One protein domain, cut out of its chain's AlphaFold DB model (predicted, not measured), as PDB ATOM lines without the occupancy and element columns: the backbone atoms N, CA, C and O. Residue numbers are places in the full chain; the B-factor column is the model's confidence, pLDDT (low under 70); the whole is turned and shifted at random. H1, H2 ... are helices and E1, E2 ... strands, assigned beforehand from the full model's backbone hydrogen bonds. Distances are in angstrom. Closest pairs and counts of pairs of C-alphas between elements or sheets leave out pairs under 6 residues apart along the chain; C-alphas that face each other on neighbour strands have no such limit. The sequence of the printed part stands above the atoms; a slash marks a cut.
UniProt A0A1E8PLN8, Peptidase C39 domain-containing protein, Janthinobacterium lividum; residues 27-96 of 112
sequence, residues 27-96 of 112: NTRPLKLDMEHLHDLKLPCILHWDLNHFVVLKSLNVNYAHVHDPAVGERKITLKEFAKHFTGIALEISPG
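Overview. This is residues 27 to 96 of the 112 residues of the protein "Peptidase C39 domain-containing protein" of Janthinobacterium lividum (UniProt A0A1E8PLN8). The domain is a single strongly twisted sheet of six strands, with the short helix H1 on it between the edge strand E5 and the long inner strand E6. E1 and the last residues of E6 make a two-stranded end on the side away from H1, and a long loop, residues 33 to 44, leads from E1 to E2. The printed part has 70 residues, with six named strands and one named helix in the order E1, E2, E3, E4, E5, H1, E6; across the sheet the order is E1, E6, E2, E3, E4, E5, antiparallel throughout. The class is mostly strand. The whole is compact, with a radius of gyration of the C-alphas of 11.0 A and spans of 31 by 27 by 21 A.

Arrangement. From edge to edge of the sheet the strands' lines turn by 158 degrees. Its inner strands E2, residues 45 to 49, and E3, residues 53 to 60, form a hairpin at 133 degrees, with N 47 and O 55 2.8 A apart. E3 and E4, residues 64 to 69, form a hairpin at 137 degrees, with N 68 and O 56 at 2.7 A. E4 and the edge strand E5, residues 73 to 78, form a hairpin at 155 degrees, with N 73 and O 69 at 2.7 A. E2 to E5 are a meander, each strand the antiparallel neighbour of the one before. On the other side of E2 is E6, residues 86 to 95, antiparallel at 152 degrees, with N 91 and O 46 at 2.7 A. E6 is also the antiparallel neighbour of the edge strand E1, residues 27 to 32, at 154 degrees, with N 29 and O 92 at 2.8 A. E1 and E5 are apart. H1, residues 79 to 85, is on the sheet; its closest C-alphas to E4 are those of Leu 79 and Tyr 64, 5.1 A apart. In H1, 2 of 3 O i to N i+4 pairs are within hydrogen-bond range.

Along the chain. E1 begins at C-alpha 27, (278.190, 257.201, 283.515), and is 16.5 A long. E2 measures 12.5 A, E3 18.8 A, E4 15.0 A and E5 16.3 A. H1 begins at C-alpha 79, (285.307, 256.868, 309.618), and measures 10.1 A. E6 is 24.0 A long and ends at C-alpha 95, (273.193, 260.060, 285.597). E3 bends by 54 degrees at residue 57, and E6 by 59 degrees at residue 89.

Size, cuts and confidence. The C-alphas farthest apart, those of Lys 80 and Gly 96, are 33.3 A apart. The printed part has no cut. The link from E1 to E2 is long; the others are tight. The mean pLDDT of the printed part is 79.2, with residues 42, 51 to 52, 70 to 72 and 94 to 96 under 70.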
ATOM      1  N   ASN A  27     276.769 256.975 283.745       73.31
ATOM      2  CA  ASN A  27     278.190 257.201 283.515       73.31
ATOM      3  C   ASN A  27     278.955 256.974 284.816       73.31
ATOM      4  O   ASN A  27     278.634 257.581 285.837       73.31
ATOM      5  N   THR A  28     279.989 256.139 284.774       73.38
ATOM      6  CA  THR A  28     280.893 255.923 285.906       73.38
ATOM      7  C   THR A  28     282.272 256.484 285.589       73.38
ATOM      8  O   THR A  28     282.815 256.267 284.506       73.38
ATOM      9  N   ARG A  29     282.849 257.222 286.535       76.88
ATOM     10  CA  ARG A  29     284.202 257.766 286.437       76.88
ATOM     11  C   ARG A  29     285.000 257.300 287.651       76.88
ATOM     12  O   ARG A  29     284.645 257.683 288.761       76.88
ATOM     13  N   PRO A  30     286.050 256.480 287.480       79.50
ATOM     14  CA  PRO A  30     286.941 256.163 288.583       79.50
ATOM     15  C   PRO A  30     287.770 257.402 288.936       79.50
ATOM     16  O   PRO A  30     288.352 258.043 288.060       79.50
ATOM     17  N   LEU A  31     287.822 257.728 290.220       80.31
ATOM     18  CA  LEU A  31     288.695 258.734 290.803       80.31
ATOM     19  C   LEU A  31     289.503 258.097 291.921       80.31
ATOM     20  O   LEU A  31     289.004 257.283 292.699       80.31
ATOM     21  N   LYS A  32     290.765 258.496 292.004       82.31
ATOM     22  CA  LYS A  32     291.618 258.167 293.133       82.31
ATOM     23  C   LYS A  32     291.679 259.391 294.032       82.31
ATOM     24  O   LYS A  32     292.034 260.464 293.552       82.31
ATOM     25  N   LEU A  33     291.311 259.232 295.293       80.62
ATOM     26  CA  LEU A  33     291.381 260.298 296.283       80.62
ATOM     27  C   LEU A  33     291.635 259.730 297.674       80.62
ATOM     28  O   LEU A  33     291.251 258.601 297.983       80.62
ATOM     29  N   ASP A  34     292.268 260.545 298.503       80.06
ATOM     30  CA  ASP A  34     292.546 260.207 299.888       80.06
ATOM     31  C   ASP A  34     291.346 260.472 300.798       80.06
ATOM     32  O   ASP A  34     290.435 261.236 300.476       80.06
ATOM     33  N   MET A  35     291.362 259.839 301.969       73.75
ATOM     34  CA  MET A  35     290.327 259.968 303.003       73.75
ATOM     35  C   MET A  35     289.998 261.426 303.348       73.75
ATOM     36  O   MET A  35     288.842 261.753 303.610       73.75
ATOM     37  N   GLU A  36     291.003 262.297 303.324       75.88
ATOM     38  CA  GLU A  36     290.874 263.731 303.596       75.88
ATOM     39  C   GLU A  36     290.027 264.477 302.551       75.88
ATOM     40  O   GLU A  36     289.300 265.407 302.892       75.88
ATOM     41  N   HIS A  37     290.036 264.014 301.298       74.25
ATOM     42  CA  HIS A  37     289.257 264.585 300.197       74.25
ATOM     43  C   HIS A  37     287.898 263.904 300.010       74.25
ATOM     44  O   HIS A  37     287.095 264.327 299.179       74.25
ATOM     45  N   LEU A  38     287.593 262.870 300.800       73.94
ATOM     46  CA  LEU A  38     286.323 262.148 300.722       73.94
ATOM     47  C   LEU A  38     285.123 263.062 301.033       73.94
ATOM     48  O   LEU A  38     284.023 262.824 300.545       73.94
ATOM     49  N   HIS A  39     285.341 264.118 301.821       71.69
ATOM     50  CA  HIS A  39     284.327 265.125 302.154       71.69
ATOM     51  C   HIS A  39     283.991 266.054 300.977       71.69
ATOM     52  O   HIS A  39     282.909 266.635 300.965       71.69
ATOM     53  N   ASP A  40     284.891 266.177 299.999       75.06
ATOM     54  CA  ASP A  40     284.723 267.028 298.815       75.06
ATOM     55  C   ASP A  40     284.042 266.280 297.649       75.06
ATOM     56  O   ASP A  40     283.601 266.872 296.664       75.06
ATOM     57  N   LEU A  41     283.904 264.954 297.767       71.88
ATOM     58  CA  LEU A  41     283.257 264.122 296.759       71.88
ATOM     59  C   LEU A  41     281.772 264.440 296.590       71.88
ATOM     60  O   LEU A  41     281.009 264.601 297.546       71.88
ATOM     61  N   LYS A  42     281.317 264.351 295.339       69.69
ATOM     62  CA  LYS A  42     279.892 264.359 295.021       69.69
ATOM     63  C   LYS A  42     279.238 263.038 295.409       69.69
ATOM     64  O   LYS A  42     279.564 261.972 294.890       69.69
ATOM     65  N   LEU A  43     278.268 263.138 296.310       76.06
ATOM     66  CA  LEU A  43     277.431 262.033 296.760       76.06
ATOM     67  C   LEU A  43     276.127 261.965 295.939       76.06
ATOM     68  O   LEU A  43     275.568 263.012 295.602       76.06
ATOM     69  N   PRO A  44     275.578 260.764 295.673       75.19
ATOM     70  CA  PRO A  44     276.109 259.450 296.043       75.19
ATOM     71  C   PRO A  44     277.214 258.966 295.087       75.19
ATOM     72  O   PRO A  44     277.088 259.100 293.871       75.19
ATOM     73  N   CYS A  45     278.253 258.326 295.625       80.69
ATOM     74  CA  CYS A  45     279.342 257.723 294.847       80.69
ATOM     75  C   CYS A  45     279.534 256.244 295.217       80.69
ATOM     76  O   CYS A  45     279.127 255.802 296.290       80.69
ATOM     77  N   ILE A  46     280.119 255.448 294.322       83.56
ATOM     78  CA  ILE A  46     280.552 254.081 294.632       83.56
ATOM     79  C   ILE A  46     281.965 254.140 295.198       83.56
ATOM     80  O   ILE A  46     282.796 254.910 294.738       83.56
ATOM     81  N   LEU A  47     282.260 253.298 296.170       83.06
ATOM     82  CA  LEU A  47     283.581 253.153 296.751       83.06
ATOM     83  C   LEU A  47     284.059 251.728 296.567       83.06
ATOM     84  O   LEU A  47     283.279 250.777 296.675       83.06
ATOM     85  N   HIS A  48     285.355 251.599 296.333       83.31
ATOM     86  CA  HIS A  48     286.007 250.309 296.283       83.31
ATOM     87  C   HIS A  48     286.430 249.870 297.687       83.31
ATOM     88  O   HIS A  48     287.199 250.556 298.370       83.31
ATOM     89  N   TRP A  49     285.910 248.718 298.097       79.88
ATOM     90  CA  TRP A  49     285.984 248.176 299.446       79.88
ATOM     91  C   TRP A  49     286.675 246.807 299.422       79.88
ATOM     92  O   TRP A  49     286.314 245.948 298.621       79.88
ATOM     93  N   ASP A  50     287.666 246.590 300.291       72.44
ATOM     94  CA  ASP A  50     288.324 245.280 300.496       72.44
ATOM     95  C   ASP A  50     288.893 244.618 299.215       72.44
ATOM     96  O   ASP A  50     288.958 243.399 299.080       72.44
ATOM     97  N   LEU A  51     289.277 245.435 298.225       67.75
ATOM     98  CA  LEU A  51     289.853 245.037 296.927       67.75
ATOM     99  C   LEU A  51     288.993 244.127 296.026       67.75
ATOM    100  O   LEU A  51     289.375 243.867 294.887       67.75
ATOM    101  N   ASN A  52     287.846 243.651 296.506       67.50
ATOM    102  CA  ASN A  52     286.965 242.730 295.789       67.50
ATOM    103  C   ASN A  52     285.480 243.093 295.924       67.50
ATOM    104  O   ASN A  52     284.622 242.347 295.450       67.50
ATOM    105  N   HIS A  53     285.157 244.224 296.557       76.38
ATOM    106  CA  HIS A  53     283.786 244.617 296.858       76.38
ATOM    107  C   HIS A  53     283.516 246.090 296.537       76.38
ATOM    108  O   HIS A  53     284.420 246.925 296.507       76.38
ATOM    109  N   PHE A  54     282.252 246.420 296.276       75.75
ATOM    110  CA  PHE A  54     281.820 247.782 295.967       75.75
ATOM    111  C   PHE A  54     280.630 248.160 296.835       75.75
ATOM    112  O   PHE A  54     279.639 247.432 296.909       75.75
ATOM    113  N   VAL A  55     280.720 249.330 297.459       82.38
ATOM    114  CA  VAL A  55     279.665 249.878 298.317       82.38
ATOM    115  C   VAL A  55     279.260 251.258 297.819       82.38
ATOM    116  O   VAL A  55     280.080 251.986 297.268       82.38
ATOM    117  N   VAL A  56     277.997 251.642 297.993       82.38
ATOM    118  CA  VAL A  56     277.517 252.975 297.599       82.38
ATOM    119  C   VAL A  56     277.540 253.894 298.812       82.38
ATOM    120  O   VAL A  56     276.794 253.679 299.760       82.38
ATOM    121  N   LEU A  57     278.351 254.945 298.794       84.88
ATOM    122  CA  LEU A  57     278.326 255.982 299.818       84.88
ATOM    123  C   LEU A  57     277.122 256.895 299.585       84.88
ATOM    124  O   LEU A  57     277.057 257.632 298.602       84.88
ATOM    125  N   LYS A  58     276.146 256.829 300.493       84.19
ATOM    126  CA  LYS A  58     274.940 257.663 300.440       84.19
ATOM    127  C   LYS A  58     275.170 259.007 301.115       84.19
ATOM    128  O   LYS A  58     274.753 260.036 300.592       84.19
ATOM    129  N   SER A  59     275.792 258.981 302.286       83.06
ATOM    130  CA  SER A  59     276.134 260.179 303.042       83.06
ATOM    131  C   SER A  59     277.384 259.948 303.871       83.06
ATOM    132  O   SER A  59     277.662 258.833 304.316       83.06
ATOM    133  N   LEU A  60     278.126 261.023 304.086       84.88
ATOM    134  CA  LEU A  60     279.357 261.027 304.851       84.88
ATOM    135  C   LEU A  60     279.287 262.133 305.895       84.88
ATOM    136  O   LEU A  60     278.937 263.267 305.579       84.88
ATOM    137  N   ASN A  61     279.629 261.793 307.131       85.25
ATOM    138  CA  ASN A  61     279.704 262.715 308.251       85.25
ATOM    139  C   ASN A  61     281.106 262.638 308.865       85.25
ATOM    140  O   ASN A  61     281.772 261.610 308.766       85.25
ATOM    141  N   VAL A  62     281.481 263.666 309.632       81.75
ATOM    142  CA  VAL A  62     282.782 263.782 310.325       81.75
ATOM    143  C   VAL A  62     283.147 262.610 311.251       81.75
ATOM    144  O   VAL A  62     284.319 262.404 311.541       81.75
ATOM    145  N   ASN A  63     282.170 261.801 311.677       85.94
ATOM    146  CA  ASN A  63     282.415 260.602 312.488       85.94
ATOM    147  C   ASN A  63     281.994 259.291 311.809       85.94
ATOM    148  O   ASN A  63     282.488 258.225 312.190       85.94
ATOM    149  N   TYR A  64     281.069 259.333 310.846       89.50
ATOM    150  CA  TYR A  64     280.410 258.137 310.321       89.50
ATOM    151  C   TYR A  64     280.181 258.225 308.815       89.50
ATOM    152  O   TYR A  64     279.696 259.235 308.315       89.50
ATOM    153  N   ALA A  65     280.429 257.123 308.117       88.31
ATOM    154  CA  ALA A  65     280.040 256.928 306.732       88.31
ATOM    155  C   ALA A  65     278.784 256.048 306.669       88.31
ATOM    156  O   ALA A  65     278.713 254.984 307.291       88.31
ATOM    157  N   HIS A  66     277.782 256.501 305.917       89.81
ATOM    158  CA  HIS A  66     276.593 255.724 305.591       89.81
ATOM    159  C   HIS A  66     276.775 255.116 304.207       89.81
ATOM    160  O   HIS A  66     276.616 255.785 303.180       89.81
ATOM    161  N   VAL A  67     277.098 253.830 304.199       87.44
ATOM    162  CA  VAL A  67     277.296 253.051 302.983       87.44
ATOM    163  C   VAL A  67     276.112 252.122 302.764       87.44
ATOM    164  O   VAL A  67     275.481 251.647 303.704       87.44
ATOM    165  N   HIS A  68     275.784 251.872 301.510       81.69
ATOM    166  CA  HIS A  68     274.807 250.884 301.107       81.69
ATOM    167  C   HIS A  68     275.545 249.731 300.448       81.69
ATOM    168  O   HIS A  68     276.123 249.867 299.367       81.69
ATOM    169  N   ASP A  69     275.548 248.610 301.149       78.56
ATOM    170  CA  ASP A  69     276.141 247.361 300.732       78.56
ATOM    171  C   ASP A  69     275.072 246.515 300.018       78.56
ATOM    172  O   ASP A  69     274.001 246.297 300.578       78.56
ATOM    173  N   PRO A  70     275.292 246.031 298.788       66.31
ATOM    174  CA  PRO A  70     274.291 245.221 298.097       66.31
ATOM    175  C   PRO A  70     274.079 243.823 298.709       66.31
ATOM    176  O   PRO A  70     273.037 243.219 298.463       66.31
ATOM    177  N   ALA A  71     275.033 243.296 299.485       64.50
ATOM    178  CA  ALA A  71     274.934 241.995 300.148       64.50
ATOM    179  C   ALA A  71     274.286 242.084 301.543       64.50
ATOM    180  O   ALA A  71     273.607 241.150 301.962       64.50
ATOM    181  N   VAL A  72     274.479 243.197 302.257       67.06
ATOM    182  CA  VAL A  72     274.035 243.375 303.655       67.06
ATOM    183  C   VAL A  72     272.950 244.453 303.804       67.06
ATOM    184  O   VAL A  72     272.177 244.424 304.758       67.06
ATOM    185  N   GLY A  73     272.846 245.386 302.860       76.12
ATOM    186  CA  GLY A  73     271.965 246.552 302.907       76.12
ATOM    187  C   GLY A  73     272.670 247.813 303.412       76.12
ATOM    188  O   GLY A  73     273.886 247.971 303.311       76.12
ATOM    189  N   GLU A  74     271.910 248.760 303.958       83.44
ATOM    190  CA  GLU A  74     272.495 249.972 304.533       83.44
ATOM    191  C   GLU A  74     273.291 249.676 305.810       83.44
ATOM    192  O   GLU A  74     272.819 249.004 306.724       83.44
ATOM    193  N   ARG A  75     274.516 250.198 305.881       83.44
ATOM    194  CA  ARG A  75     275.390 250.090 307.046       83.44
ATOM    195  C   ARG A  75     275.945 251.457 307.406       83.44
ATOM    196  O   ARG A  75     276.397 252.228 306.560       83.44
ATOM    197  N   LYS A  76     275.939 251.731 308.706       89.31
ATOM    198  CA  LYS A  76     276.626 252.869 309.303       89.31
ATOM    199  C   LYS A  76     277.929 252.369 309.903       89.31
ATOM    200  O   LYS A  76     277.917 251.497 310.767       89.31
ATOM    201  N   ILE A  77     279.035 252.930 309.450       89.00
ATOM    202  CA  ILE A  77     280.384 252.573 309.887       89.00
ATOM    203  C   ILE A  77     281.114 253.836 310.320       89.00
ATOM    204  O   ILE A  77     280.833 254.929 309.829       89.00
ATOM    205  N   THR A  78     282.015 253.718 311.286       90.56
ATOM    206  CA  THR A  78     282.831 254.856 311.720       90.56
ATOM    207  C   THR A  78     283.858 255.190 310.647       90.56
ATOM    208  O   THR A  78     284.332 254.301 309.940       90.56
ATOM    209  N   LEU A  79     284.252 256.460 310.550       85.69
ATOM    210  CA  LEU A  79     285.307 256.868 309.618       85.69
ATOM    211  C   LEU A  79     286.628 256.126 309.861       85.69
ATOM    212  O   LEU A  79     287.337 255.811 308.915       85.69
ATOM    213  N   LYS A  80     286.927 255.778 311.117       85.81
ATOM    214  CA  LYS A  80     288.115 254.991 311.471       85.81
ATOM    215  C   LYS A  80     288.093 253.585 310.864       85.81
ATOM    216  O   LYS A  80     289.121 253.120 310.388       85.81
ATOM    217  N   GLU A  81     286.941 252.917 310.876       86.56
ATOM    218  CA  GLU A  81     286.798 251.598 310.244       86.56
ATOM    219  C   GLU A  81     286.734 251.724 308.724       86.56
ATOM    220  O   GLU A  81     287.379 250.962 308.013       86.56
ATOM    221  N   PHE A  82     286.038 252.745 308.222       85.19
ATOM    222  CA  PHE A  82     286.028 253.084 306.805       85.19
ATOM    223  C   PHE A  82     287.454 253.247 306.253       85.19
ATOM    224  O   PHE A  82     287.776 252.643 305.237       85.19
ATOM    225  N   ALA A  83     288.328 253.967 306.966       82.56
ATOM    226  CA  ALA A  83     289.728 254.186 306.595       82.56
ATOM    227  C   ALA A  83     290.513 252.898 306.352       82.56
ATOM    228  O   ALA A  83     291.367 252.848 305.476       82.56
ATOM    229  N   LYS A  84     290.241 251.861 307.152       83.56
ATOM    230  CA  LYS A  84     290.970 250.591 307.090       83.56
ATOM    231  C   LYS A  84     290.625 249.784 305.845       83.56
ATOM    232  O   LYS A  84     291.472 249.055 305.347       83.56
ATOM    233  N   HIS A  85     289.384 249.887 305.377       80.81
ATOM    234  CA  HIS A  85     288.897 249.137 304.219       80.81
ATOM    235  C   HIS A  85     288.910 249.952 302.925       80.81
ATOM    236  O   HIS A  85     288.852 249.381 301.833       80.81
ATOM    237  N   PHE A  86     288.944 251.281 303.034       81.00
ATOM    238  CA  PHE A  86     288.946 252.171 301.891       81.00
ATOM    239  C   PHE A  86     290.291 252.116 301.173       81.00
ATOM    240  O   PHE A  86     291.342 252.413 301.729       81.00
ATOM    241  N   THR A  87     290.241 251.752 299.896       79.50
ATOM    242  CA  THR A  87     291.438 251.560 299.064       79.50
ATOM    243  C   THR A  87     291.945 252.852 298.410       79.50
ATOM    244  O   THR A  87     292.906 252.814 297.645       79.50
ATOM    245  N   GLY A  88     291.289 253.995 298.655       79.94
ATOM    246  CA  GLY A  88     291.584 255.259 297.968       79.94
ATOM    247  C   GLY A  88     290.935 255.384 296.585       79.94
ATOM    248  O   GLY A  88     291.179 256.354 295.871       79.94
ATOM    249  N   ILE A  89     290.132 254.398 296.169       82.06
ATOM    250  CA  ILE A  89     289.469 254.378 294.862       82.06
ATOM    251  C   ILE A  89     287.969 254.598 295.058       82.06
ATOM    252  O   ILE A  89     287.272 253.783 295.670       82.06
ATOM    253  N   ALA A  90     287.467 255.688 294.489       83.44
ATOM    254  CA  ALA A  90     286.049 255.980 294.366       83.44
ATOM    255  C   ALA A  90     285.625 255.929 292.895       83.44
ATOM    256  O   ALA A  90     286.412 256.144 291.980       83.44
ATOM    257  N   LEU A  91     284.359 255.639 292.651       78.50
ATOM    258  CA  LEU A  91     283.712 255.745 291.358       78.50
ATOM    259  C   LEU A  91     282.588 256.766 291.496       78.50
ATOM    260  O   LEU A  91     281.556 256.497 292.116       78.50
ATOM    261  N   GLU A  92     282.766 257.938 290.897       79.94
ATOM    262  CA  GLU A  92     281.655 258.863 290.714       79.94
ATOM    263  C   GLU A  92     280.671 258.257 289.723       79.94
ATOM    264  O   GLU A  92     281.051 257.816 288.634       79.94
ATOM    265  N   ILE A  93     279.395 258.253 290.099       73.94
ATOM    266  CA  ILE A  93     278.316 257.932 289.180       73.94
ATOM    267  C   ILE A  93     277.602 259.228 288.854       73.94
ATOM    268  O   ILE A  93     277.069 259.895 289.738       73.94
ATOM    269  N   SER A  94     277.543 259.553 287.574       69.50
ATOM    270  CA  SER A  94     276.675 260.605 287.073       69.50
ATOM    271  C   SER A  94     275.528 259.978 286.284       69.50
ATOM    272  O   SER A  94     275.766 259.070 285.480       69.50
ATOM    273  N   PRO A  95     274.277 260.426 286.493       67.88
ATOM    274  CA  PRO A  95     273.193 260.060 285.597       67.88
ATOM    275  C   PRO A  95     273.565 260.521 284.184       67.88
ATOM    276  O   PRO A  95     273.844 261.701 283.977       67.88
ATOM    277  N   GLY A  96     273.622 259.598 283.223       62.75
ATOM    278  CA  GLY A  96     273.716 259.977 281.819       62.75
ATOM    279  C   GLY A  96     272.426 260.668 281.380       62.75
ATOM    280  O   GLY A  96     271.410 260.608 282.076       62.75
TER     281      GLY A  96